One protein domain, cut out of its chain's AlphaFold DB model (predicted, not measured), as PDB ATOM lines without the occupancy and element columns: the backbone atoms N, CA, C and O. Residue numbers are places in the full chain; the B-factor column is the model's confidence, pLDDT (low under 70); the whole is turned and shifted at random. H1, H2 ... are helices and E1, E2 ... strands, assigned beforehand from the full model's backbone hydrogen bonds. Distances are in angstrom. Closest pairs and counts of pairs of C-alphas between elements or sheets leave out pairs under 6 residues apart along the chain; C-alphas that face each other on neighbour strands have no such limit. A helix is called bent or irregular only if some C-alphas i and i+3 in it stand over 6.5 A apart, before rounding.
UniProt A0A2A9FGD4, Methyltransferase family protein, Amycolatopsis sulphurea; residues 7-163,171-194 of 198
ATOM      1  N   THR A   7      95.668 106.818  84.437       59.53
ATOM      2  CA  THR A   7      94.326 107.286  84.116       59.53
ATOM      3  C   THR A   7      94.335 108.786  83.824       59.53
ATOM      4  O   THR A   7      93.771 109.228  82.828       59.53
ATOM      5  N   GLY A   8      95.126 109.575  84.557       80.31
ATOM      6  CA  GLY A   8      95.079 111.033  84.462       80.31
ATOM      7  C   GLY A   8      95.450 111.632  83.097       80.31
ATOM      8  O   GLY A   8      95.030 112.753  82.814       80.31
ATOM      9  N   LEU A   9      96.235 110.959  82.242       87.44
ATOM     10  CA  LEU A   9      96.508 111.463  80.880       87.44
ATOM     11  C   LEU A   9      95.441 111.048  79.866       87.44
ATOM     12  O   LEU A   9      95.123 111.842  78.982       87.44
ATOM     13  N   LEU A  10      94.895 109.838  79.998       86.75
ATOM     14  CA  LEU A  10      93.765 109.388  79.189       86.75
ATOM     15  C   LEU A  10      92.546 110.281  79.442       86.75
ATOM     16  O   LEU A  10      91.951 110.782  78.496       86.75
ATOM     17  N   GLU A  11      92.223 110.542  80.708       86.69
ATOM     18  CA  GLU A  11      91.078 111.375  81.094       86.69
ATOM     19  C   GLU A  11      91.180 112.784  80.513       86.69
ATOM     20  O   GLU A  11      90.254 113.263  79.864       86.69
ATOM     21  N   GLN A  12      92.350 113.411  80.630       86.94
ATOM     22  CA  GLN A  12      92.581 114.736  80.053       86.94
ATOM     23  C   GLN A  12      92.438 114.748  78.527       86.94
ATOM     24  O   GLN A  12      91.930 115.719  77.966       86.94
ATOM     25  N   ALA A  13      92.867 113.679  77.851       88.25
ATOM     26  CA  ALA A  13      92.694 113.547  76.409       88.25
ATOM     27  C   ALA A  13      91.218 113.391  76.007       88.25
ATOM     28  O   ALA A  13      90.820 113.847  74.939       88.25
ATOM     29  N   LEU A  14      90.400 112.766  76.856       88.62
ATOM     30  CA  LEU A  14      88.960 112.628  76.636       88.62
ATOM     31  C   LEU A  14      88.203 113.948  76.872       88.62
ATOM     32  O   LEU A  14      87.187 114.200  76.218       88.62
ATOM     33  N   GLU A  15      88.707 114.809  77.756       83.75
ATOM     34  CA  GLU A  15      88.085 116.089  78.117       83.75
ATOM     35  C   GLU A  15      88.378 117.230  77.127       83.75
ATOM     36  O   GLU A  15      87.527 118.100  76.928       83.75
ATOM     37  N   GLN A  16      89.552 117.251  76.483       74.12
ATOM     38  CA  GLN A  16      89.980 118.386  75.650       74.12
ATOM     39  C   GLN A  16      89.821 118.138  74.130       74.12
ATOM     40  O   GLN A  16      90.035 117.020  73.653       74.12
ATOM     41  N   PRO A  17      89.429 119.158  73.330       61.28
ATOM     42  CA  PRO A  17      89.402 119.091  71.863       61.28
ATOM     43  C   PRO A  17      90.761 118.727  71.250       61.28
ATOM     44  O   PRO A  17      91.806 119.096  71.783       61.28
ATOM     45  N   PHE A  18      90.736 118.039  70.106       62.28
ATOM     46  CA  PHE A  18      91.938 117.603  69.395       62.28
ATOM     47  C   PHE A  18      92.839 118.775  68.945       62.28
ATOM     48  O   PHE A  18      92.366 119.838  68.546       62.28
ATOM     49  N   GLY A  19      94.153 118.538  68.969       62.06
ATOM     50  CA  GLY A  19      95.229 119.430  68.529       62.06
ATOM     51  C   GLY A  19      96.533 118.631  68.330       62.06
ATOM     52  O   GLY A  19      96.495 117.403  68.388       62.06
ATOM     53  N   PRO A  20      97.703 119.267  68.122       51.12
ATOM     54  CA  PRO A  20      98.989 118.568  67.946       51.12
ATOM     55  C   PRO A  20      99.412 117.680  69.142       51.12
ATOM     56  O   PRO A  20     100.342 116.885  69.014       51.12
ATOM     57  N   ASP A  21      98.710 117.773  70.274       63.19
ATOM     58  CA  ASP A  21      98.913 117.003  71.504       63.19
ATOM     59  C   ASP A  21      97.994 115.766  71.591       63.19
ATOM     60  O   ASP A  21      97.287 115.569  72.574       63.19
ATOM     61  N   ALA A  22      97.985 114.911  70.566       78.88
ATOM     62  CA  ALA A  22      97.202 113.673  70.590       78.88
ATOM     63  C   ALA A  22      97.762 112.657  71.610       78.88
ATOM     64  O   ALA A  22      98.981 112.476  71.723       78.88
ATOM     65  N   LEU A  23      96.871 111.961  72.330       90.25
ATOM     66  CA  LEU A  23      97.261 110.871  73.227       90.25
ATOM     67  C   LEU A  23      97.961 109.773  72.423       90.25
ATOM     68  O   LEU A  23      97.467 109.311  71.394       90.25
ATOM     69  N   SER A  24      99.110 109.338  72.915       91.69
ATOM     70  CA  SER A  24      99.874 108.250  72.318       91.69
ATOM     71  C   SER A  24     100.435 107.327  73.385       91.69
ATOM     72  O   SER A  24     100.556 107.701  74.552       91.69
ATOM     73  N   VAL A  25     100.783 106.117  72.973       90.56
ATOM     74  CA  VAL A  25     101.504 105.142  73.785       90.56
ATOM     75  C   VAL A  25     102.929 105.031  73.260       90.56
ATOM     76  O   VAL A  25     103.160 105.000  72.051       90.56
ATOM     77  N   GLU A  26     103.895 104.986  74.169       89.00
ATOM     78  CA  GLU A  26     105.275 104.617  73.858       89.00
ATOM     79  C   GLU A  26     105.705 103.418  74.697       89.00
ATOM     80  O   GLU A  26     105.217 103.232  75.812       89.00
ATOM     81  N   PHE A  27     106.612 102.614  74.146       87.25
ATOM     82  CA  PHE A  27     107.104 101.385  74.761       87.25
ATOM     83  C   PHE A  27     108.479 101.613  75.393       87.25
ATOM     84  O   PHE A  27     109.331 102.310  74.831       87.25
ATOM     85  N   GLU A  28     108.694 101.036  76.568       86.50
ATOM     86  CA  GLU A  28     109.942 101.127  77.312       86.50
ATOM     87  C   GLU A  28     111.054 100.454  76.502       86.50
ATOM     88  O   GLU A  28     110.865  99.378  75.938       86.50
ATOM     89  N   HIS A  29     112.207 101.119  76.394       78.94
ATOM     90  CA  HIS A  29     113.364 100.615  75.645       78.94
ATOM     91  C   HIS A  29     113.038 100.166  74.206       78.94
ATOM     92  O   HIS A  29     113.600  99.196  73.699       78.94
ATOM     93  N   SER A  30     112.142 100.877  73.521       76.38
ATOM     94  CA  SER A  30     111.755 100.557  72.149       76.38
ATOM     95  C   SER A  30     111.975 101.742  71.210       76.38
ATOM     96  O   SER A  30     111.515 102.846  71.507       76.38
ATOM     97  N   PRO A  31     112.633 101.546  70.054       72.88
ATOM     98  CA  PRO A  31     112.699 102.556  69.002       72.88
ATOM     99  C   PRO A  31     111.427 102.601  68.133       72.88
ATOM    100  O   PRO A  31     111.415 103.295  67.112       72.88
ATOM    101  N   LEU A  32     110.364 101.857  68.479       76.81
ATOM    102  CA  LEU A  32     109.082 101.953  67.780       76.81
ATOM    103  C   LEU A  32     108.523 103.385  67.839       76.81
ATOM    104  O   LEU A  32     108.658 104.066  68.861       76.81
ATOM    105  N   PRO A  33     107.869 103.856  66.759       80.94
ATOM    106  CA  PRO A  33     107.164 105.124  66.807       80.94
ATOM    107  C   PRO A  33     106.059 105.058  67.863       80.94
ATOM    108  O   PRO A  33     105.477 104.002  68.119       80.94
ATOM    109  N   ARG A  34     105.749 106.216  68.444       86.50
ATOM    110  CA  ARG A  34     104.617 106.353  69.360       86.50
ATOM    111  C   ARG A  34     103.338 105.939  68.644       86.50
ATOM    112  O   ARG A  34     103.097 106.368  67.516       86.50
ATOM    113  N   MET A  35     102.523 105.132  69.308       87.19
ATOM    114  CA  MET A  35     101.262 104.653  68.765       87.19
ATOM    115  C   MET A  35     100.140 105.620  69.151       87.19
ATOM    116  O   MET A  35      99.816 105.707  70.341       87.19
ATOM    117  N   PRO A  36      99.558 106.370  68.197       89.62
ATOM    118  CA  PRO A  36      98.437 107.250  68.497       89.62
ATOM    119  C   PRO A  36      97.251 106.429  69.003       89.62
ATOM    120  O   PRO A  36      97.010 105.317  68.536       89.62
ATOM    121  N   GLN A  37      96.531 106.979  69.975       90.38
ATOM    122  CA  GLN A  37      95.315 106.375  70.506       90.38
ATOM    123  C   GLN A  37      94.087 106.937  69.778       90.38
ATOM    124  O   GLN A  37      94.095 108.114  69.399       90.38
ATOM    125  N   PRO A  38      93.019 106.142  69.592       91.19
ATOM    126  CA  PRO A  38      91.836 106.525  68.823       91.19
ATOM    127  C   PRO A  38      90.900 107.439  69.642       91.19
ATOM    128  O   PRO A  38      89.709 107.181  69.787       91.19
ATOM    129  N   VAL A  39      91.432 108.535  70.190       91.50
ATOM    130  CA  VAL A  39      90.677 109.486  71.023       91.50
ATOM    131  C   VAL A  39      89.453 110.059  70.296       91.50
ATOM    132  O   VAL A  39      88.381 110.051  70.904       91.50
ATOM    133  N   PRO A  40      89.527 110.474  69.011       91.25
ATOM    134  CA  PRO A  40      88.341 110.929  68.283       91.25
ATOM    135  C   PRO A  40      87.216 109.885  68.250       91.25
ATOM    136  O   PRO A  40      86.044 110.224  68.417       91.25
ATOM    137  N   TRP A  41      87.565 108.600  68.118       93.06
ATOM    138  CA  TRP A  41      86.601 107.499  68.155       93.06
ATOM    139  C   TRP A  41      85.953 107.362  69.532       93.06
ATOM    140  O   TRP A  41      84.726 107.294  69.629       93.06
ATOM    141  N   TRP A  42      86.749 107.384  70.606       93.44
ATOM    142  CA  TRP A  42      86.229 107.340  71.976       93.44
ATOM    143  C   TRP A  42      85.317 108.529  72.298       93.44
ATOM    144  O   TRP A  42      84.328 108.369  73.017       93.44
ATOM    145  N   ARG A  43      85.601 109.701  71.727       92.00
ATOM    146  CA  ARG A  43      84.827 110.937  71.913       92.00
ATOM    147  C   ARG A  43      83.638 111.083  70.962       92.00
ATOM    148  O   ARG A  43      82.891 112.049  71.094       92.00
ATOM    149  N   ARG A  44      83.414 110.120  70.057       92.50
ATOM    150  CA  ARG A  44      82.330 110.156  69.055       92.50
ATOM    151  C   ARG A  44      82.433 111.369  68.122       92.50
ATOM    152  O   ARG A  44      81.420 111.927  67.705       92.50
ATOM    153  N   GLU A  45      83.653 111.799  67.821       90.44
ATOM    154  CA  GLU A  45      83.873 112.953  66.953       90.44
ATOM    155  C   GLU A  45      83.423 112.647  65.511       90.44
ATOM    156  O   GLU A  45      83.631 111.533  65.018       90.44
ATOM    157  N   PRO A  46      82.806 113.615  64.806       89.56
ATOM    158  CA  PRO A  46      82.432 113.433  63.408       89.56
ATOM    159  C   PRO A  46      83.640 113.069  62.537       89.56
ATOM    160  O   PRO A  46      84.655 113.760  62.557       89.56
ATOM    161  N   GLY A  47      83.514 112.002  61.744       88.31
ATOM    162  CA  GLY A  47      84.582 111.525  60.858       88.31
ATOM    163  C   GLY A  47      85.656 110.671  61.540       88.31
ATOM    164  O   GLY A  47      86.612 110.290  60.874       88.31
ATOM    165  N   ALA A  48      85.512 110.354  62.830       90.56
ATOM    166  CA  ALA A  48      86.400 109.412  63.496       90.56
ATOM    167  C   ALA A  48      86.237 107.989  62.933       90.56
ATOM    168  O   ALA A  48      85.123 107.465  62.866       90.56
ATOM    169  N   GLU A  49      87.358 107.369  62.577       90.44
ATOM    170  CA  GLU A  49      87.427 105.969  62.153       90.44
ATOM    171  C   GLU A  49      87.495 105.042  63.369       90.44
ATOM    172  O   GLU A  49      88.085 105.379  64.401       90.44
ATOM    173  N   ASP A  50      86.881 103.869  63.255       90.94
ATOM    174  CA  ASP A  50      86.999 102.817  64.249       90.94
ATOM    175  C   ASP A  50      88.404 102.187  64.237       90.94
ATOM    176  O   ASP A  50      89.057 102.102  63.194       90.94
ATOM    177  N   PRO A  51      88.912 101.734  65.398       91.50
ATOM    178  CA  PRO A  51      90.173 101.004  65.461       91.50
ATOM    179  C   PRO A  51      90.134  99.725  64.618       91.50
ATOM    180  O   PRO A  51      89.104  99.067  64.518       91.50
ATOM    181  N   VAL A  52      91.280  99.313  64.070       86.88
ATOM    182  CA  VAL A  52      91.376  98.138  63.178       86.88
ATOM    183  C   VAL A  52      90.818  96.846  63.787       86.88
ATOM    184  O   VAL A  52      90.289  95.993  63.076       86.88
ATOM    185  N   ASP A  53      90.929  96.682  65.103       87.50
ATOM    186  CA  ASP A  53      90.472  95.494  65.812       87.50
ATOM    187  C   ASP A  53      88.986  95.539  66.202       87.50
ATOM    188  O   ASP A  53      88.453  94.544  66.693       87.50
ATOM    189  N   HIS A  54      88.279  96.624  65.869       90.38
ATOM    190  CA  HIS A  54      86.825  96.739  65.992       90.38
ATOM    191  C   HIS A  54      86.076  95.673  65.171       90.38
ATOM    192  O   HIS A  54      85.011  95.208  65.579       90.38
ATOM    193  N   ALA A  55      86.664  95.192  64.069       92.00
ATOM    194  CA  ALA A  55      86.109  94.090  63.277       92.00
ATOM    195  C   ALA A  55      85.938  92.785  64.083       92.00
ATOM    196  O   ALA A  55      85.094  91.958  63.738       92.00
ATOM    197  N   ALA A  56      86.680  92.595  65.185       94.94
ATOM    198  CA  ALA A  56      86.505  91.438  66.067       94.94
ATOM    199  C   ALA A  56      85.108  91.394  66.712       94.94
ATOM    200  O   ALA A  56      84.615  90.317  67.049       94.94
ATOM    201  N   LEU A  57      84.431  92.543  66.841       95.56
ATOM    202  CA  LEU A  57      83.068  92.601  67.370       95.56
ATOM    203  C   LEU A  57      82.058  91.886  66.470       95.56
ATOM    204  O   LEU A  57      81.009  91.466  66.953       95.56
ATOM    205  N   ASP A  58      82.348  91.725  65.179       93.81
ATOM    206  CA  ASP A  58      81.471  91.015  64.243       93.81
ATOM    207  C   ASP A  58      81.426  89.504  64.483       93.81
ATOM    208  O   ASP A  58      80.537  88.833  63.971       93.81
ATOM    209  N   TRP A  59      82.310  88.975  65.332       96.31
ATOM    210  CA  TRP A  59      82.219  87.601  65.834       96.31
ATOM    211  C   TRP A  59      81.192  87.461  66.963       96.31
ATOM    212  O   TRP A  59      81.011  86.373  67.508       96.31
ATOM    213  N   VAL A  60      80.541  88.564  67.347       97.00
ATOM    214  CA  VAL A  60      79.532  88.624  68.398       97.00
ATOM    215  C   VAL A  60      78.223  89.155  67.832       97.00
ATOM    216  O   VAL A  60      78.042  90.352  67.596       97.00
ATOM    217  N   ASP A  61      77.320  88.212  67.613       96.19
ATOM    218  CA  ASP A  61      76.030  88.349  66.949       96.19
ATOM    219  C   ASP A  61      74.838  88.066  67.882       96.19
ATOM    220  O   ASP A  61      73.709  88.427  67.561       96.19
ATOM    221  N   HIS A  62      75.077  87.449  69.042       97.31
ATOM    222  CA  HIS A  62      74.077  87.163  70.070       97.31
ATOM    223  C   HIS A  62      74.721  87.009  71.458       97.31
ATOM    224  O   HIS A  62      75.947  86.972  71.589       97.31
ATOM    225  N   GLY A  63      73.869  86.892  72.482       98.00
ATOM    226  CA  GLY A  63      74.261  86.698  73.880       98.00
ATOM    227  C   GLY A  63      74.389  87.998  74.676       98.00
ATOM    228  O   GLY A  63      74.257  89.096  74.135       98.00
ATOM    229  N   TYR A  64      74.620  87.868  75.980       98.56
ATOM    230  CA  TYR A  64      74.911  88.983  76.876       98.56
ATOM    231  C   TYR A  64      76.423  89.191  77.007       98.56
ATOM    232  O   TYR A  64      77.157  88.263  77.358       98.56
ATOM    233  N   ILE A  65      76.885  90.412  76.730       98.75
ATOM    234  CA  ILE A  65      78.307  90.772  76.733       98.75
ATOM    235  C   ILE A  65      78.744  91.324  78.099       98.75
ATOM    236  O   ILE A  65      78.068  92.181  78.665       98.75
ATOM    237  N   LEU A  66      79.926  90.924  78.571       98.88
ATOM    238  CA  LEU A  66      80.743  91.700  79.510       98.88
ATOM    239  C   LEU A  66      81.962  92.274  78.773       98.88
ATOM    240  O   LEU A  66      82.823  91.515  78.335       98.88
ATOM    241  N   ASP A  67      82.037  93.595  78.629       98.69
ATOM    242  CA  ASP A  67      83.142  94.288  77.951       98.69
ATOM    243  C   ASP A  67      84.184  94.773  78.961       98.69
ATOM    244  O   ASP A  67      83.903  95.635  79.796       98.69
ATOM    245  N   VAL A  68      85.376  94.180  78.918       98.44
ATOM    246  CA  VAL A  68      86.470  94.439  79.854       98.44
ATOM    247  C   VAL A  68      87.403  95.494  79.283       98.44
ATOM    248  O   VAL A  68      88.009  95.277  78.234       98.44
ATOM    249  N   GLY A  69      87.571  96.597  80.014       96.44
ATOM    250  CA  GLY A  69      88.232  97.790  79.492       96.44
ATOM    251  C   GLY A  69      87.338  98.476  78.462       96.44
ATOM    252  O   GLY A  69      87.776  98.750  77.345       96.44
ATOM    253  N   CYS A  70      86.058  98.677  78.805       97.44
ATOM    254  CA  CYS A  70      85.047  99.166  77.865       97.44
ATOM    255  C   CYS A  70      85.264 100.624  77.430       97.44
ATOM    256  O   CYS A  70      84.586 101.102  76.512       97.44
ATOM    257  N   SER A  71      86.173 101.352  78.090       95.56
ATOM    258  CA  SER A  71      86.453 102.766  77.862       95.56
ATOM    259  C   SER A  71      85.147 103.575  77.789       95.56
ATOM    260  O   SER A  71      84.271 103.431  78.643       95.56
ATOM    261  N   THR A  72      84.966 104.410  76.764       96.75
ATOM    262  CA  THR A  72      83.764 105.234  76.557       96.75
ATOM    263  C   THR A  72      82.562 104.466  75.982       96.75
ATOM    264  O   THR A  72      81.582 105.074  75.530       96.75
ATOM    265  N   GLY A  73      82.618 103.128  75.988       97.62
ATOM    266  CA  GLY A  73      81.501 102.229  75.695       97.62
ATOM    267  C   GLY A  73      81.198 102.010  74.210       97.62
ATOM    268  O   GLY A  73      80.124 101.519  73.875       97.62
ATOM    269  N   ARG A  74      82.112 102.372  73.300       97.25
ATOM    270  CA  ARG A  74      81.877 102.328  71.839       97.25
ATOM    271  C   ARG A  74      81.600 100.921  71.300       97.25
ATOM    272  O   ARG A  74      80.778 100.766  70.395       97.25
ATOM    273  N   HIS A  75      82.244  99.897  71.863       97.31
ATOM    274  CA  HIS A  75      82.002  98.506  71.466       97.31
ATOM    275  C   HIS A  75      80.573  98.077  71.814       97.31
ATOM    276  O   HIS A  75      79.838  97.599  70.947       97.31
ATOM    277  N   LEU A  76      80.153  98.321  73.059       98.12
ATOM    278  CA  LEU A  76      78.802  98.026  73.539       98.12
ATOM    279  C   LEU A  76      77.731  98.831  72.803       98.12
ATOM    280  O   LEU A  76      76.704  98.266  72.452       98.12
ATOM    281  N   GLU A  77      77.970 100.109  72.509       96.50
ATOM    282  CA  GLU A  77      77.067 100.935  71.694       96.50
ATOM    283  C   GLU A  77      76.838 100.305  70.310       96.50
ATOM    284  O   GLU A  77      75.699 100.121  69.875       96.50
ATOM    285  N   THR A  78      77.923  99.885  69.652       95.00
ATOM    286  CA  THR A  78      77.865  99.251  68.329       95.00
ATOM    287  C   THR A  78      77.129  97.910  68.367       95.00
ATOM    288  O   THR A  78      76.386  97.583  67.441       95.00
ATOM    289  N   ARG A  79      77.324  97.111  69.423       97.06
ATOM    290  CA  ARG A  79      76.650  95.812  69.582       97.06
ATOM    291  C   ARG A  79      75.182  95.957  69.987       97.06
ATOM    292  O   ARG A  79      74.330  95.287  69.403       97.06
ATOM    293  N   ALA A  80      74.860  96.904  70.865       96.88
ATOM    294  CA  ALA A  80      73.488  97.217  71.253       96.88
ATOM    295  C   ALA A  80      72.652  97.689  70.054       96.88
ATOM    296  O   ALA A  80      71.507  97.263  69.905       96.88
ATOM    297  N   ALA A  81      73.238  98.472  69.138       95.31
ATOM    298  CA  ALA A  81      72.589  98.864  67.882       95.31
ATOM    299  C   ALA A  81      72.228  97.670  66.972       95.31
ATOM    300  O   ALA A  81      71.360  97.789  66.110       95.31
ATOM    301  N   ARG A  82      72.866  96.509  67.175       96.31
ATOM    302  CA  ARG A  82      72.571  95.243  66.486       96.31
ATOM    303  C   ARG A  82      71.743  94.271  67.339       96.31
ATOM    304  O   ARG A  82      71.603  93.112  66.970       96.31
ATOM    305  N   GLY A  83      71.188  94.731  68.461       97.50
ATOM    306  CA  GLY A  83      70.344  93.924  69.346       97.50
ATOM    307  C   GLY A  83      71.106  93.012  70.309       97.50
ATOM    308  O   GLY A  83      70.480  92.167  70.942       97.50
ATOM    309  N   VAL A  84      72.425  93.180  70.447       98.25
ATOM    310  CA  VAL A  84      73.250  92.398  71.378       98.25
ATOM    311  C   VAL A  84      73.535  93.237  72.632       98.25
ATOM    312  O   VAL A  84      74.316  94.191  72.558       98.25
ATOM    313  N   PRO A  85      72.881  92.952  73.773       98.06
ATOM    314  CA  PRO A  85      73.043  93.732  74.995       98.06
ATOM    315  C   PRO A  85      74.345  93.390  75.729       98.06
ATOM    316  O   PRO A  85      74.949  92.336  75.528       98.06
ATOM    317  N   GLY A  86      74.748  94.258  76.655       98.25
ATOM    318  CA  GLY A  86      75.877  93.968  77.528       98.25
ATOM    319  C   GLY A  86      76.097  94.988  78.633       98.25
ATOM    320  O   GLY A  86      75.364  95.974  78.753       98.25
ATOM    321  N   HIS A  87      77.128  94.723  79.425       98.81
ATOM    322  CA  HIS A  87      77.623  95.565  80.499       98.81
ATOM    323  C   HIS A  87      79.133  95.771  80.352       98.81
ATOM    324  O   HIS A  87      79.848  94.845  79.982       98.81
ATOM    325  N   GLY A  88      79.621  96.977  80.624       98.62
ATOM    326  CA  GLY A  88      81.041  97.317  80.534       98.62
ATOM    327  C   GLY A  88      81.685  97.537  81.897       98.62
ATOM    328  O   GLY A  88      81.049  98.078  82.803       98.62
ATOM    329  N   ILE A  89      82.955  97.166  82.023       98.69
ATOM    330  CA  ILE A  89      83.803  97.548  83.153       98.69
ATOM    331  C   ILE A  89      85.054  98.260  82.653       98.69
ATOM    332  O   ILE A  89      85.652  97.864  81.652       98.69
ATOM    333  N   ASP A  90      85.460  99.304  83.358       97.62
ATOM    334  CA  ASP A  90      86.712 100.012  83.108       97.62
ATOM    335  C   ASP A  90      87.228 100.610  84.419       97.62
ATOM    336  O   ASP A  90      86.439 100.917  85.311       97.62
ATOM    337  N   VAL A  91      88.540 100.784  84.549       95.00
ATOM    338  CA  VAL A  91      89.144 101.401  85.739       95.00
ATOM    339  C   VAL A  91      89.116 102.926  85.688       95.00
ATOM    340  O   VAL A  91      89.364 103.546  86.711       95.00
ATOM    341  N   SER A  92      88.844 103.534  84.527       93.06
ATOM    342  CA  SER A  92      88.856 104.986  84.336       93.06
ATOM    343  C   SER A  92      87.494 105.626  84.646       93.06
ATOM    344  O   SER A  92      86.552 105.472  83.855       93.06
ATOM    345  N   PRO A  93      87.384 106.436  85.719       92.75
ATOM    346  CA  PRO A  93      86.158 107.161  86.039       92.75
ATOM    347  C   PRO A  93      85.666 108.057  84.895       92.75
ATOM    348  O   PRO A  93      84.467 108.061  84.602       92.75
ATOM    349  N   ALA A  94      86.556 108.791  84.209       91.12
ATOM    350  CA  ALA A  94      86.125 109.672  83.116       91.12
ATOM    351  C   ALA A  94      85.595 108.885  81.905       91.12
ATOM    352  O   ALA A  94      84.603 109.286  81.290       91.12
ATOM    353  N   SER A  95      86.207 107.739  81.592       95.00
ATOM    354  CA  SER A  95      85.727 106.855  80.522       95.00
ATOM    355  C   SER A  95      84.325 106.330  80.833       95.00
ATOM    356  O   SER A  95      83.423 106.440  79.998       95.00
ATOM    357  N   ILE A  96      84.106 105.862  82.068       97.31
ATOM    358  CA  ILE A  96      82.798 105.400  82.548       97.31
ATOM    359  C   ILE A  96      81.762 106.529  82.550       97.31
ATOM    360  O   ILE A  96      80.606 106.300  82.190       97.31
ATOM    361  N   ALA A  97      82.143 107.755  82.915       95.38
ATOM    362  CA  ALA A  97      81.241 108.902  82.857       95.38
ATOM    363  C   ALA A  97      80.747 109.161  81.423       95.38
ATOM    364  O   ALA A  97      79.542 109.306  81.209       95.38
ATOM    365  N   LEU A  98      81.649 109.143  80.435       95.38
ATOM    366  CA  LEU A  98      81.300 109.301  79.018       95.38
ATOM    367  C   LEU A  98      80.464 108.129  78.485       95.38
ATOM    368  O   LEU A  98      79.504 108.346  77.746       95.38
ATOM    369  N   ALA A  99      80.785 106.895  78.877       97.88
ATOM    370  CA  ALA A  99      80.008 105.714  78.504       97.88
ATOM    371  C   ALA A  99      78.562 105.804  79.022       97.88
ATOM    372  O   ALA A  99      77.610 105.615  78.260       97.88
ATOM    373  N   LYS A 100      78.378 106.185  80.292       98.00
ATOM    374  CA  LYS A 100      77.050 106.387  80.893       98.00
ATOM    375  C   LYS A 100      76.268 107.511  80.220       98.00
ATOM    376  O   LYS A 100      75.073 107.352  79.987       98.00
ATOM    377  N   GLN A 101      76.920 108.625  79.878       96.44
ATOM    378  CA  GLN A 101      76.286 109.723  79.136       96.44
ATOM    379  C   GLN A 101      75.773 109.277  77.761       96.44
ATOM    380  O   GLN A 101      74.745 109.769  77.302       96.44
ATOM    381  N   ALA A 102      76.444 108.311  77.134       96.00
ATOM    382  CA  ALA A 102      76.009 107.696  75.886       96.00
ATOM    383  C   ALA A 102      74.954 106.583  76.065       96.00
ATOM    384  O   ALA A 102      74.587 105.922  75.096       96.00
ATOM    385  N   GLY A 103      74.459 106.353  77.285       97.38
ATOM    386  CA  GLY A 103      73.446 105.335  77.575       97.38
ATOM    387  C   GLY A 103      73.991 103.909  77.693       97.38
ATOM    388  O   GLY A 103      73.209 102.959  77.695       97.38
ATOM    389  N   VAL A 104      75.311 103.733  77.805       98.31
ATOM    390  CA  VAL A 104      75.932 102.412  77.958       98.31
ATOM    391  C   VAL A 104      75.827 101.938  79.410       98.31
ATOM    392  O   VAL A 104      76.206 102.644  80.347       98.31
ATOM    393  N   SER A 105      75.351 100.705  79.600       98.38
ATOM    394  CA  SER A 105      75.378 100.021  80.896       98.38
ATOM    395  C   SER A 105      76.822  99.692  81.273       98.38
ATOM    396  O   SER A 105      77.455  98.870  80.615       98.38
ATOM    397  N   CYS A 106      77.366 100.335  82.306       98.62
ATOM    398  CA  CYS A 106      78.746 100.113  82.740       98.62
ATOM    399  C   CYS A 106      79.007 100.565  84.185       98.62
ATOM    400  O   CYS A 106      78.240 101.355  84.759       98.62
ATOM    401  N   CYS A 107      80.106 100.092  84.775       98.38
ATOM    402  CA  CYS A 107      80.605 100.558  86.065       98.38
ATOM    403  C   CYS A 107      82.133 100.672  86.109       98.38
ATOM    404  O   CYS A 107      82.846 100.077  85.306       98.38
ATOM    405  N   GLU A 108      82.620 101.462  87.067       98.06
ATOM    406  CA  GLU A 108      84.045 101.525  87.375       98.06
ATOM    407  C   GLU A 108      84.445 100.258  88.132       98.06
ATOM    408  O   GLU A 108      83.888  99.972  89.197       98.06
ATOM    409  N   ALA A 109      85.360  99.477  87.565       97.88
ATOM    410  CA  ALA A 109      85.820  98.238  88.163       97.88
ATOM    411  C   ALA A 109      87.141  97.753  87.552       97.88
ATOM    412  O   ALA A 109      87.365  97.824  86.345       97.88
ATOM    413  N   ASP A 110      87.983  97.174  88.406       96.62
ATOM    414  CA  ASP A 110      89.176  96.434  87.999       96.62
ATOM    415  C   ASP A 110      88.796  94.985  87.659       96.62
ATOM    416  O   ASP A 110      88.217  94.277  88.485       96.62
ATOM    417  N   VAL A 111      89.168  94.521  86.464       97.44
ATOM    418  CA  VAL A 111      88.990  93.136  85.991       97.44
ATOM    419  C   VAL A 111      89.483  92.089  87.002       97.44
ATOM    420  O   VAL A 111      88.866  91.030  87.153       97.44
ATOM    421  N   PHE A 112      90.552  92.384  87.745       96.44
ATOM    422  CA  PHE A 112      91.142  91.481  88.734       96.44
ATOM    423  C   PHE A 112      90.387  91.461  90.071       96.44
ATOM    424  O   PHE A 112      90.503  90.491  90.828       96.44
ATOM    425  N   ALA A 113      89.544  92.460  90.342       96.50
ATOM    426  CA  ALA A 113      88.718  92.556  91.550       96.50
ATOM    427  C   ALA A 113      87.212  92.356  91.288       96.50
ATOM    428  O   ALA A 113      86.461  92.041  92.207       96.50
ATOM    429  N   TYR A 114      86.766  92.485  90.040       97.62
ATOM    430  CA  TYR A 114      85.360  92.428  89.651       97.62
ATOM    431  C   TYR A 114      84.809  91.002  89.562       97.62
ATOM    432  O   TYR A 114      85.506  90.075  89.154       97.62
ATOM    433  N   THR A 115      83.535  90.806  89.889       97.19
ATOM    434  CA  THR A 115      82.793  89.580  89.564       97.19
ATOM    435  C   THR A 115      81.392  89.983  89.114       97.19
ATOM    436  O   THR A 115      80.714  90.686  89.869       97.19
ATOM    437  N   PRO A 116      80.945  89.585  87.908       97.81
ATOM    438  CA  PRO A 116      79.599  89.896  87.464       97.81
ATOM    439  C   PRO A 116      78.573  89.142  88.326       97.81
ATOM    440  O   PRO A 116      78.847  88.032  88.788       97.81
ATOM    441  N   PRO A 117      77.376  89.711  88.543       97.19
ATOM    442  CA  PRO A 117      76.345  89.086  89.375       97.19
ATOM    443  C   PRO A 117      75.799  87.783  88.772       97.19
ATOM    444  O   PRO A 117      75.293  86.926  89.497       97.19
ATOM    445  N   HIS A 118      75.903  87.637  87.452       97.69
ATOM    446  CA  HIS A 118      75.483  86.463  86.702       97.69
ATOM    447  C   HIS A 118      76.542  86.117  85.650       97.69
ATOM    448  O   HIS A 118      77.221  87.030  85.168       97.69
ATOM    449  N   PRO A 119      76.674  84.834  85.272       98.44
ATOM    450  CA  PRO A 119      77.485  84.453  84.127       98.44
ATOM    451  C   PRO A 119      77.016  85.144  82.843       98.44
ATOM    452  O   PRO A 119      75.838  85.478  82.704       98.44
ATOM    453  N   VAL A 120      77.937  85.331  81.904       98.75
ATOM    454  CA  VAL A 120      77.701  86.001  80.620       98.75
ATOM    455  C   VAL A 120      78.033  85.081  79.452       98.75
ATOM    456  O   VAL A 120      78.823  84.148  79.588       98.75
ATOM    457  N   ASP A 121      77.448  85.340  78.287       98.75
ATOM    458  CA  ASP A 121      77.681  84.513  77.098       98.75
ATOM    459  C   ASP A 121      78.988  84.889  76.398       98.75
ATOM    460  O   ASP A 121      79.652  84.047  75.792       98.75
ATOM    461  N   VAL A 122      79.372  86.165  76.477       98.75
ATOM    462  CA  VAL A 122      80.582  86.665  75.830       98.75
ATOM    463  C   VAL A 122      81.339  87.603  76.753       98.75
ATOM    464  O   VAL A 122      80.783  88.578  77.250       98.75
ATOM    465  N   VAL A 123      82.636  87.357  76.920       98.75
ATOM    466  CA  VAL A 123      83.563  88.340  77.492       98.75
ATOM    467  C   VAL A 123      84.359  88.973  76.357       98.75
ATOM    468  O   VAL A 123      85.046  88.270  75.613       98.75
ATOM    469  N   LEU A 124      84.267  90.295  76.215       98.44
ATOM    470  CA  LEU A 124      85.093  91.069  75.293       98.44
ATOM    471  C   LEU A 124      86.326  91.615  76.015       98.44
ATOM    472  O   LEU A 124      86.229  92.160  77.109       98.44
ATOM    473  N   ALA A 125      87.481  91.494  75.369       97.44
ATOM    474  CA  ALA A 125      88.726  92.170  75.718       97.44
ATOM    475  C   ALA A 125      89.401  92.643  74.416       97.44
ATOM    476  O   ALA A 125      90.446  92.132  74.001       97.44
ATOM    477  N   VAL A 126      88.758  93.600  73.745       96.19
ATOM    478  CA  VAL A 126      89.149  94.167  72.440       96.19
ATOM    479  C   VAL A 126      89.787  95.549  72.644       96.19
ATOM    480  O   VAL A 126      89.406  96.259  73.566       96.19
ATOM    481  N   GLY A 127      90.751  95.940  71.809       91.12
ATOM    482  CA  GLY A 127      91.583  97.142  71.973       91.12
ATOM    483  C   GLY A 127      93.046  96.841  72.326       91.12
ATOM    484  O   GLY A 127      93.743  97.701  72.853       91.12
ATOM    485  N   GLY A 128      93.517  95.609  72.096       88.12
ATOM    486  CA  GLY A 128      94.813  95.133  72.597       88.12
ATOM    487  C   GLY A 128      94.774  94.719  74.073       88.12
ATOM    488  O   GLY A 128      95.818  94.515  74.692       88.12
ATOM    489  N   ASN A 129      93.572  94.552  74.627       91.38
ATOM    490  CA  ASN A 129      93.318  94.306  76.046       91.38
ATOM    491  C   ASN A 129      93.868  92.962  76.556       91.38
ATOM    492  O   ASN A 129      93.984  92.777  77.766       91.38
ATOM    493  N   GLY A 130      94.314  92.051  75.684       89.94
ATOM    494  CA  GLY A 130      95.138  90.916  76.118       89.94
ATOM    495  C   GLY A 130      96.428  91.339  76.842       89.94
ATOM    496  O   GLY A 130      96.934  90.588  77.675       89.94
ATOM    497  N   GLY A 131      96.915  92.561  76.591       89.81
ATOM    498  CA  GLY A 131      98.027  93.173  77.320       89.81
ATOM    499  C   GLY A 131      97.753  93.406  78.808       89.81
ATOM    500  O   GLY A 131      98.703  93.456  79.577       89.81
ATOM    501  N   MET A 132      96.490  93.437  79.258       92.56
ATOM    502  CA  MET A 132      96.161  93.572  80.689       92.56
ATOM    503  C   MET A 132      96.715  92.426  81.545       92.56
ATOM    504  O   MET A 132      96.897  92.599  82.746       92.56
ATOM    505  N   ALA A 133      97.031  91.271  80.950       94.12
ATOM    506  CA  ALA A 133      97.748  90.209  81.650       94.12
ATOM    507  C   ALA A 133      99.152  90.639  82.123       94.12
ATOM    508  O   ALA A 133      99.701  90.032  83.039       94.12
ATOM    509  N   GLY A 134      99.754  91.641  81.479       91.50
ATOM    510  CA  GLY A 134     101.056  92.229  81.796       91.50
ATOM    511  C   GLY A 134     102.280  91.374  81.463       91.50
ATOM    512  O   GLY A 134     103.387  91.895  81.385       91.50
ATOM    513  N   SER A 135     102.118  90.065  81.266       91.06
ATOM    514  CA  SER A 135     103.164  89.192  80.724       91.06
ATOM    515  C   SER A 135     102.580  87.923  80.109       91.06
ATOM    516  O   SER A 135     101.484  87.485  80.476       91.06
ATOM    517  N   LEU A 136     103.346  87.267  79.237       91.12
ATOM    518  CA  LEU A 136     102.992  85.961  78.684       91.12
ATOM    519  C   LEU A 136     102.816  84.903  79.784       91.12
ATOM    520  O   LEU A 136     101.932  84.056  79.686       91.12
ATOM    521  N   ALA A 137     103.619  84.970  80.850       92.75
ATOM    522  CA  ALA A 137     103.526  84.048  81.982       92.75
ATOM    523  C   ALA A 137     102.213  84.203  82.772       92.75
ATOM    524  O   ALA A 137     101.667  83.215  83.262       92.75
ATOM    525  N   ALA A 138     101.687  85.426  82.877       94.75
ATOM    526  CA  ALA A 138     100.424  85.719  83.559       94.75
ATOM    527  C   ALA A 138      99.186  85.533  82.660       94.75
ATOM    528  O   ALA A 138      98.066  85.410  83.162       94.75
ATOM    529  N   PHE A 139      99.374  85.459  81.338       95.50
ATOM    530  CA  PHE A 139      98.291  85.364  80.358       95.50
ATOM    531  C   PHE A 139      97.326  84.182  80.587       95.50
ATOM    532  O   PHE A 139      96.115  84.410  80.554       95.50
ATOM    533  N   PRO A 140      97.774  82.949  80.918       97.56
ATOM    534  CA  PRO A 140      96.853  81.856  81.247       97.56
ATOM    535  C   PRO A 140      95.956  82.150  82.460       97.56
ATOM    536  O   PRO A 140      94.782  81.773  82.474       97.56
ATOM    537  N   GLY A 141      96.487  82.844  83.473       98.12
ATOM    538  CA  GLY A 141      95.720  83.261  84.648       98.12
ATOM    539  C   GLY A 141      94.671  84.317  84.300       98.12
ATOM    540  O   GLY A 141      93.530  84.220  84.746       98.12
ATOM    541  N   PHE A 142      95.025  85.272  83.436       97.94
ATOM    542  CA  PHE A 142      94.085  86.260  82.913       97.94
ATOM    543  C   PHE A 142      92.946  85.602  82.119       97.94
ATOM    544  O   PHE A 142      91.778  85.855  82.406       97.94
ATOM    545  N   LEU A 143      93.258  84.679  81.203       98.31
ATOM    546  CA  LEU A 143      92.234  83.921  80.472       98.31
ATOM    547  C   LEU A 143      91.333  83.114  81.410       98.31
ATOM    548  O   LEU A 143      90.120  83.098  81.224       98.31
ATOM    549  N   SER A 144      91.905  82.488  82.442       98.31
ATOM    550  CA  SER A 144      91.129  81.742  83.442       98.31
ATOM    551  C   SER A 144      90.180  82.658  84.220       98.31
ATOM    552  O   SER A 144      89.048  82.275  84.506       98.31
ATOM    553  N   ARG A 145      90.612  83.889  84.526       98.19
ATOM    554  CA  ARG A 145      89.766  84.901  85.165       98.19
ATOM    555  C   ARG A 145      88.588  85.279  84.275       98.19
ATOM    556  O   ARG A 145      87.455  85.207  84.742       98.19
ATOM    557  N   LEU A 146      88.835  85.612  83.011       98.50
ATOM    558  CA  LEU A 146      87.766  85.945  82.066       98.50
ATOM    559  C   LEU A 146      86.804  84.760  81.872       98.50
ATOM    560  O   LEU A 146      85.589  84.931  81.916       98.50
ATOM    561  N   ALA A 147      87.342  83.545  81.734       98.38
ATOM    562  CA  ALA A 147      86.554  82.332  81.548       98.38
ATOM    563  C   ALA A 147      85.671  81.985  82.756       98.38
ATOM    564  O   ALA A 147      84.600  81.414  82.578       98.38
ATOM    565  N   SER A 148      86.073  82.359  83.978       98.38
ATOM    566  CA  SER A 148      85.276  82.108  85.190       98.38
ATOM    567  C   SER A 148      83.922  82.824  85.215       98.38
ATOM    568  O   SER A 148      83.069  82.499  86.037       98.38
ATOM    569  N   TRP A 149      83.722  83.798  84.326       98.62
ATOM    570  CA  TRP A 149      82.481  84.557  84.203       98.62
ATOM    571  C   TRP A 149      81.550  84.018  83.123       98.62
ATOM    572  O   TRP A 149      80.439  84.521  82.987       98.62
ATOM    573  N   LEU A 150      81.993  83.040  82.335       98.75
ATOM    574  CA  LEU A 150      81.232  82.556  81.195       98.75
ATOM    575  C   LEU A 150      80.148  81.557  81.599       98.75
ATOM    576  O   LEU A 150      80.283  80.794  82.559       98.75
ATOM    577  N   THR A 151      79.075  81.533  80.813       98.62
ATOM    578  CA  THR A 151      78.183  80.376  80.722       98.62
ATOM    579  C   THR A 151      78.935  79.168  80.142       98.62
ATOM    580  O   THR A 151      80.046  79.292  79.628       98.62
ATOM    581  N   ALA A 152      78.340  77.971  80.220       97.00
ATOM    582  CA  ALA A 152      78.985  76.737  79.752       97.00
ATOM    583  C   ALA A 152      79.368  76.774  78.258       97.00
ATOM    584  O   ALA A 152      80.405  76.230  77.886       97.00
ATOM    585  N   ASP A 153      78.560  77.452  77.438       96.56
ATOM    586  CA  ASP A 153      78.774  77.625  75.996       96.56
ATOM    587  C   ASP A 153      79.339  79.015  75.648       96.56
ATOM    588  O   ASP A 153      79.373  79.419  74.483       96.56
ATOM    589  N   GLY A 154      79.755  79.771  76.667       98.06
ATOM    590  CA  GLY A 154      80.246  81.127  76.505       98.06
ATOM    591  C   GLY A 154      81.626  81.186  75.852       98.06
ATOM    592  O   GLY A 154      82.384  80.212  75.815       98.06
ATOM    593  N   ARG A 155      81.988  82.365  75.344       98.06
ATOM    594  CA  ARG A 155      83.264  82.587  74.647       98.06
ATOM    595  C   ARG A 155      83.961  83.874  75.069       98.06
ATOM    596  O   ARG A 155      83.329  84.869  75.406       98.06
ATOM    597  N   ILE A 156      85.287  83.870  74.971       98.50
ATOM    598  CA  ILE A 156      86.104  85.081  75.074       98.50
ATOM    599  C   ILE A 156      86.427  85.549  73.656       98.50
ATOM    600  O   ILE A 156      86.909  84.762  72.841       98.50
ATOM    601  N   VAL A 157      86.217  86.832  73.376       98.06
ATOM    602  CA  VAL A 157      86.761  87.493  72.185       98.06
ATOM    603  C   VAL A 157      87.768  88.525  72.659       98.06
ATOM    604  O   VAL A 157      87.416  89.473  73.356       98.06
ATOM    605  N   LEU A 158      89.033  88.328  72.300       96.00
ATOM    606  CA  LEU A 158      90.117  89.197  72.733       96.00
ATOM    607  C   LEU A 158      91.043  89.552  71.575       96.00
ATOM    608  O   LEU A 158      91.229  88.751  70.656       96.00
ATOM    609  N   THR A 159      91.652  90.733  71.636       94.50
ATOM    610  CA  THR A 159      92.679  91.143  70.674       94.50
ATOM    611  C   THR A 159      94.034  91.308  71.349       94.50
ATOM    612  O   THR A 159      94.149  91.709  72.510       94.50
ATOM    613  N   VAL A 160      95.079  90.929  70.613       90.62
ATOM    614  CA  VAL A 160      96.476  90.964  71.056       90.62
ATOM    615  C   VAL A 160      97.347  91.614  69.992       90.62
ATOM    616  O   VAL A 160      97.084  91.499  68.793       90.62
ATOM    617  N   SER A 161      98.432  92.239  70.431       84.31
ATOM    618  CA  SER A 161      99.465  92.748  69.534       84.31
ATOM    619  C   SER A 161     100.319  91.601  68.989       84.31
ATOM    620  O   SER A 161     100.865  90.790  69.735       84.31
ATOM    621  N   GLY A 162     100.461  91.538  67.664       81.25
ATOM    622  CA  GLY A 162     101.313  90.561  66.983       81.25
ATOM    623  C   GLY A 162     102.793  90.937  67.051       81.25
ATOM    624  O   GLY A 162     103.371  91.312  66.034       81.25
ATOM    625  N   TRP A 163     103.410  90.836  68.230       76.56
ATOM    626  CA  TRP A 163     104.782  91.296  68.493       76.56
ATOM    627  C   TRP A 163     105.853  90.698  67.566       76.56
ATOM    628  O   TRP A 163     106.845  91.355  67.263       76.56
ATOM    629  N   LEU A 171     112.426  96.500  68.196       55.22
ATOM    630  CA  LEU A 171     112.307  96.360  69.634       55.22
ATOM    631  C   LEU A 171     113.719  95.961  70.084       55.22
ATOM    632  O   LEU A 171     114.396  95.244  69.342       55.22
ATOM    633  N   HIS A 172     114.199  96.386  71.254       52.00
ATOM    634  CA  HIS A 172     115.405  95.786  71.840       52.00
ATOM    635  C   HIS A 172     115.098  94.342  72.314       52.00
ATOM    636  O   HIS A 172     115.309  94.001  73.471       52.00
ATOM    637  N   LEU A 173     114.590  93.487  71.411       51.31
ATOM    638  CA  LEU A 173     114.330  92.054  71.622       51.31
ATOM    639  C   LEU A 173     115.619  91.294  71.910       51.31
ATOM    640  O   LEU A 173     115.589  90.237  72.525       51.31
ATOM    641  N   ASP A 174     116.744  91.856  71.474       43.94
ATOM    642  CA  ASP A 174     118.053  91.227  71.562       43.94
ATOM    643  C   ASP A 174     118.754  91.489  72.910       43.94
ATOM    644  O   ASP A 174     119.812  90.918  73.163       43.94
ATOM    645  N   ALA A 175     118.204  92.345  73.787       49.19
ATOM    646  CA  ALA A 175     118.882  92.778  75.018       49.19
ATOM    647  C   ALA A 175     118.373  92.116  76.314       49.19
ATOM    648  O   ALA A 175     119.070  92.178  77.328       49.19
ATOM    649  N   ALA A 176     117.203  91.465  76.307       49.84
ATOM    650  CA  ALA A 176     116.647  90.790  77.480       49.84
ATOM    651  C   ALA A 176     116.107  89.393  77.115       49.84
ATOM    652  O   ALA A 176     115.332  89.276  76.167       49.84
ATOM    653  N   PRO A 177     116.472  88.319  77.843       54.69
ATOM    654  CA  PRO A 177     115.839  87.016  77.656       54.69
ATOM    655  C   PRO A 177     114.361  87.103  78.069       54.69
ATOM    656  O   PRO A 177     114.066  87.371  79.230       54.69
ATOM    657  N   GLY A 178     113.428  86.885  77.137       74.19
ATOM    658  CA  GLY A 178     111.992  86.946  77.431       74.19
ATOM    659  C   GLY A 178     111.098  86.982  76.190       74.19
ATOM    660  O   GLY A 178     111.582  87.027  75.059       74.19
ATOM    661  N   TYR A 179     109.779  86.937  76.400       81.50
ATOM    662  CA  TYR A 179     108.813  87.128  75.320       81.50
ATOM    663  C   TYR A 179     108.831  88.599  74.863       81.50
ATOM    664  O   TYR A 179     108.660  89.484  75.697       81.50
ATOM    665  N   PRO A 180     108.975  88.888  73.556       76.38
ATOM    666  CA  PRO A 180     108.972  90.243  72.993       76.38
ATOM    667  C   PRO A 180     107.842  91.179  73.434       76.38
ATOM    668  O   PRO A 180     108.008  92.393  73.392       76.38
ATOM    669  N   GLY A 181     106.682  90.615  73.779       81.31
ATOM    670  CA  GLY A 181     105.510  91.373  74.206       81.31
ATOM    671  C   GLY A 181     105.434  91.650  75.703       81.31
ATOM    672  O   GLY A 181     104.495  92.321  76.112       81.31
ATOM    673  N   ASP A 182     106.391  91.167  76.500       86.75
ATOM    674  CA  ASP A 182     106.529  91.527  77.916       86.75
ATOM    675  C   ASP A 182     107.232  92.891  78.011       86.75
ATOM    676  O   ASP A 182     108.367  93.013  78.478       86.75
ATOM    677  N   VAL A 183     106.583  93.926  77.475       82.75
ATOM    678  CA  VAL A 183     107.131  95.276  77.347       82.75
ATOM    679  C   VAL A 183     106.271  96.258  78.109       82.75
ATOM    680  O   VAL A 183     105.063  96.310  77.928       82.75
ATOM    681  N   ARG A 184     106.907  97.101  78.917       88.56
ATOM    682  CA  ARG A 184     106.187  98.165  79.604       88.56
ATOM    683  C   ARG A 184     105.871  99.295  78.644       88.56
ATOM    684  O   ARG A 184     106.650  99.616  77.751       88.56
ATOM    685  N   MET A 185     104.752  99.957  78.860       89.75
ATOM    686  CA  MET A 185     104.292 101.074  78.055       89.75
ATOM    687  C   MET A 185     103.802 102.218  78.934       89.75
ATOM    688  O   MET A 185     103.584 102.057  80.134       89.75
ATOM    689  N   ARG A 186     103.701 103.417  78.366       91.94
ATOM    690  CA  ARG A 186     103.124 104.572  79.058       91.94
ATOM    691  C   ARG A 186     102.356 105.464  78.111       91.94
ATOM    692  O   ARG A 186     102.726 105.609  76.944       91.94
ATOM    693  N   PHE A 187     101.354 106.143  78.654       92.44
ATOM    694  CA  PHE A 187     100.687 107.223  77.945       92.44
ATOM    695  C   PHE A 187     101.573 108.466  77.856       92.44
ATOM    696  O   PHE A 187     102.315 108.813  78.783       92.44
ATOM    697  N   ARG A 188     101.437 109.178  76.742       91.38
ATOM    698  CA  ARG A 188     102.004 110.497  76.500       91.38
ATOM    699  C   ARG A 188     100.931 111.414  75.928       91.38
ATOM    700  O   ARG A 188     100.253 111.049  74.972       91.38
ATOM    701  N   LEU A 189     100.855 112.622  76.476       88.69
ATOM    702  CA  LEU A 189     100.001 113.704  75.996       88.69
ATOM    703  C   LEU A 189     100.881 114.941  75.788       88.69
ATOM    704  O   LEU A 189     101.378 115.527  76.755       88.69
ATOM    705  N   GLY A 190     101.169 115.271  74.528       85.19
ATOM    706  CA  GLY A 190     102.163 116.290  74.186       85.19
ATOM    707  C   GLY A 190     103.536 115.998  74.813       85.19
ATOM    708  O   GLY A 190     104.131 114.929  74.623       85.19
ATOM    709  N   ALA A 191     104.050 116.940  75.609       85.31
ATOM    710  CA  ALA A 191     105.316 116.786  76.332       85.31
ATOM    711  C   ALA A 191     105.213 115.932  77.615       85.31
ATOM    712  O   ALA A 191     106.239 115.487  78.136       85.31
ATOM    713  N   ARG A 192     104.001 115.687  78.130       88.81
ATOM    714  CA  ARG A 192     103.769 115.003  79.412       88.81
ATOM    715  C   ARG A 192     103.711 113.493  79.247       88.81
ATOM    716  O   ARG A 192     103.220 112.993  78.241       88.81
ATOM    717  N   THR A 193     104.162 112.769  80.266       91.25
ATOM    718  CA  THR A 193     104.180 111.301  80.291       91.25
ATOM    719  C   THR A 193     103.566 110.765  81.570       91.25
ATOM    720  O   THR A 193     103.795 111.331  82.640       91.25
ATOM    721  N   GLY A 194     102.833 109.665  81.449       89.75
ATOM    722  CA  GLY A 194     102.357 108.880  82.576       89.75
ATOM    723  C   GLY A 194     103.435 107.929  83.109       89.75
ATOM    724  O   GLY A 194     104.556 107.887  82.584       89.75
TER     725      GLY A 194
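Overview. This is residues 7 to 163 and 171 to 194 of the 198 residues of the protein "Methyltransferase family protein" of Amycolatopsis sulphurea (UniProt A0A2A9FGD4). Look first for a twisted sheet of five parallel strands with H3, H4 and H5 over one face; beside this body stands a small ribbon of two antiparallel strands, E1 and E7, with H1 packed between the ribbon and H5. H6 and H7 only graze the large sheet. The printed part has 181 residues, with H1 E1 H2 H3 E2 H4 E3 H5 E4 E5 H6 H7 E6 E7 along it; under half of the residues are in named elements, mixed helix and strand. The large sheet's order is E4 E3 E2 E5 E6. The whole is compact, with a radius of gyration of the C-alphas of 16.6 A and spans of 43 by 41 by 27 A.

Along the chain. Find E2 at residues 65 to 68, starting at C-alpha 65 (78.307, 90.772, 76.733). E3 is 86 to 90, 13.6 A; E4 is 106 to 108; E5 is 120 to 125, 13.6 A. E6, 150 to 158, bends by 123 degrees at residue 153 and spans 14.0 A. The helices are H1, 7 to 15, from (94.326, 107.286, 84.116), 12.3 A; H2, 39 to 42; H3, 52 to 59, 14.2 A; H4, 74 to 80; H5, 93 to 101, 12.3 A; H6, 129 to 133; and H7, 139 to 147, 12.2 A. H3 is irregular, only just: C-alphas 52 and 55 are 6.6 A apart. E1 is 23 to 27, 13.8 A, and E7 is 185 to 189, 13.5 A, ending at C-alpha 189 (100.001, 113.704, 75.996).

Arrangement. Read N 87 and O 65, 2.8 A apart, between E3 and E2; N 66 and O 122, 2.8 A, between E2 and E5; N 107 and O 88, 3.0 A, between E4 and E3; N 155 and O 121, 2.9 A, between E5 and E6. E2, H4, E3, then E3, H5, E4, and E5, H6 H7, E6 are strand-helix-strand units, parallel neighbours joined through helices, with right-handed crossovers. H3, H4 and H5 make two layers with the sheet, helices on one face; H4 has a height over the sheet of 9.1 A and H5 of 8.1 A. H1 touches H5, closest at the C-alphas of Glu 11 and Ala 94, 5.6 A. H1 and H2 only just touch, with 3 pairs of C-alphas within 8 A, the closest those of Leu 14 and Val 39, 6.7 A. H6 and H7 touch only at the corner, closest at the C-alphas of Ala 133 and Phe 139, 5.0 A. E1 and E7 are antiparallel, with N 24 and O 188 2.9 A apart. O i to N i+4 pairs are within hydrogen-bond range throughout H4, H5 and H7, in 4 of 5 in H1, 0 of 4 in H3 and 0 of 1 in H6, where O i to N i+3 gives 4 of 5 in H3 and 2 of 2 in H6; H2 is too short for an i+4 pair.

Size, cuts and confidence. The C-alphas of Gly 83 and Ala 175, the two farthest apart, are 48.9 A apart. Residues 164 to 170 are not printed, and C-alphas 163 and 171 are 9.1 A apart across the cut. The links E1 to H2 and E4 to E5 are long. Mean pLDDT of the printed part is 90.1; residue 7, residues 17 to 21 and residues 171 to 177 are under 70.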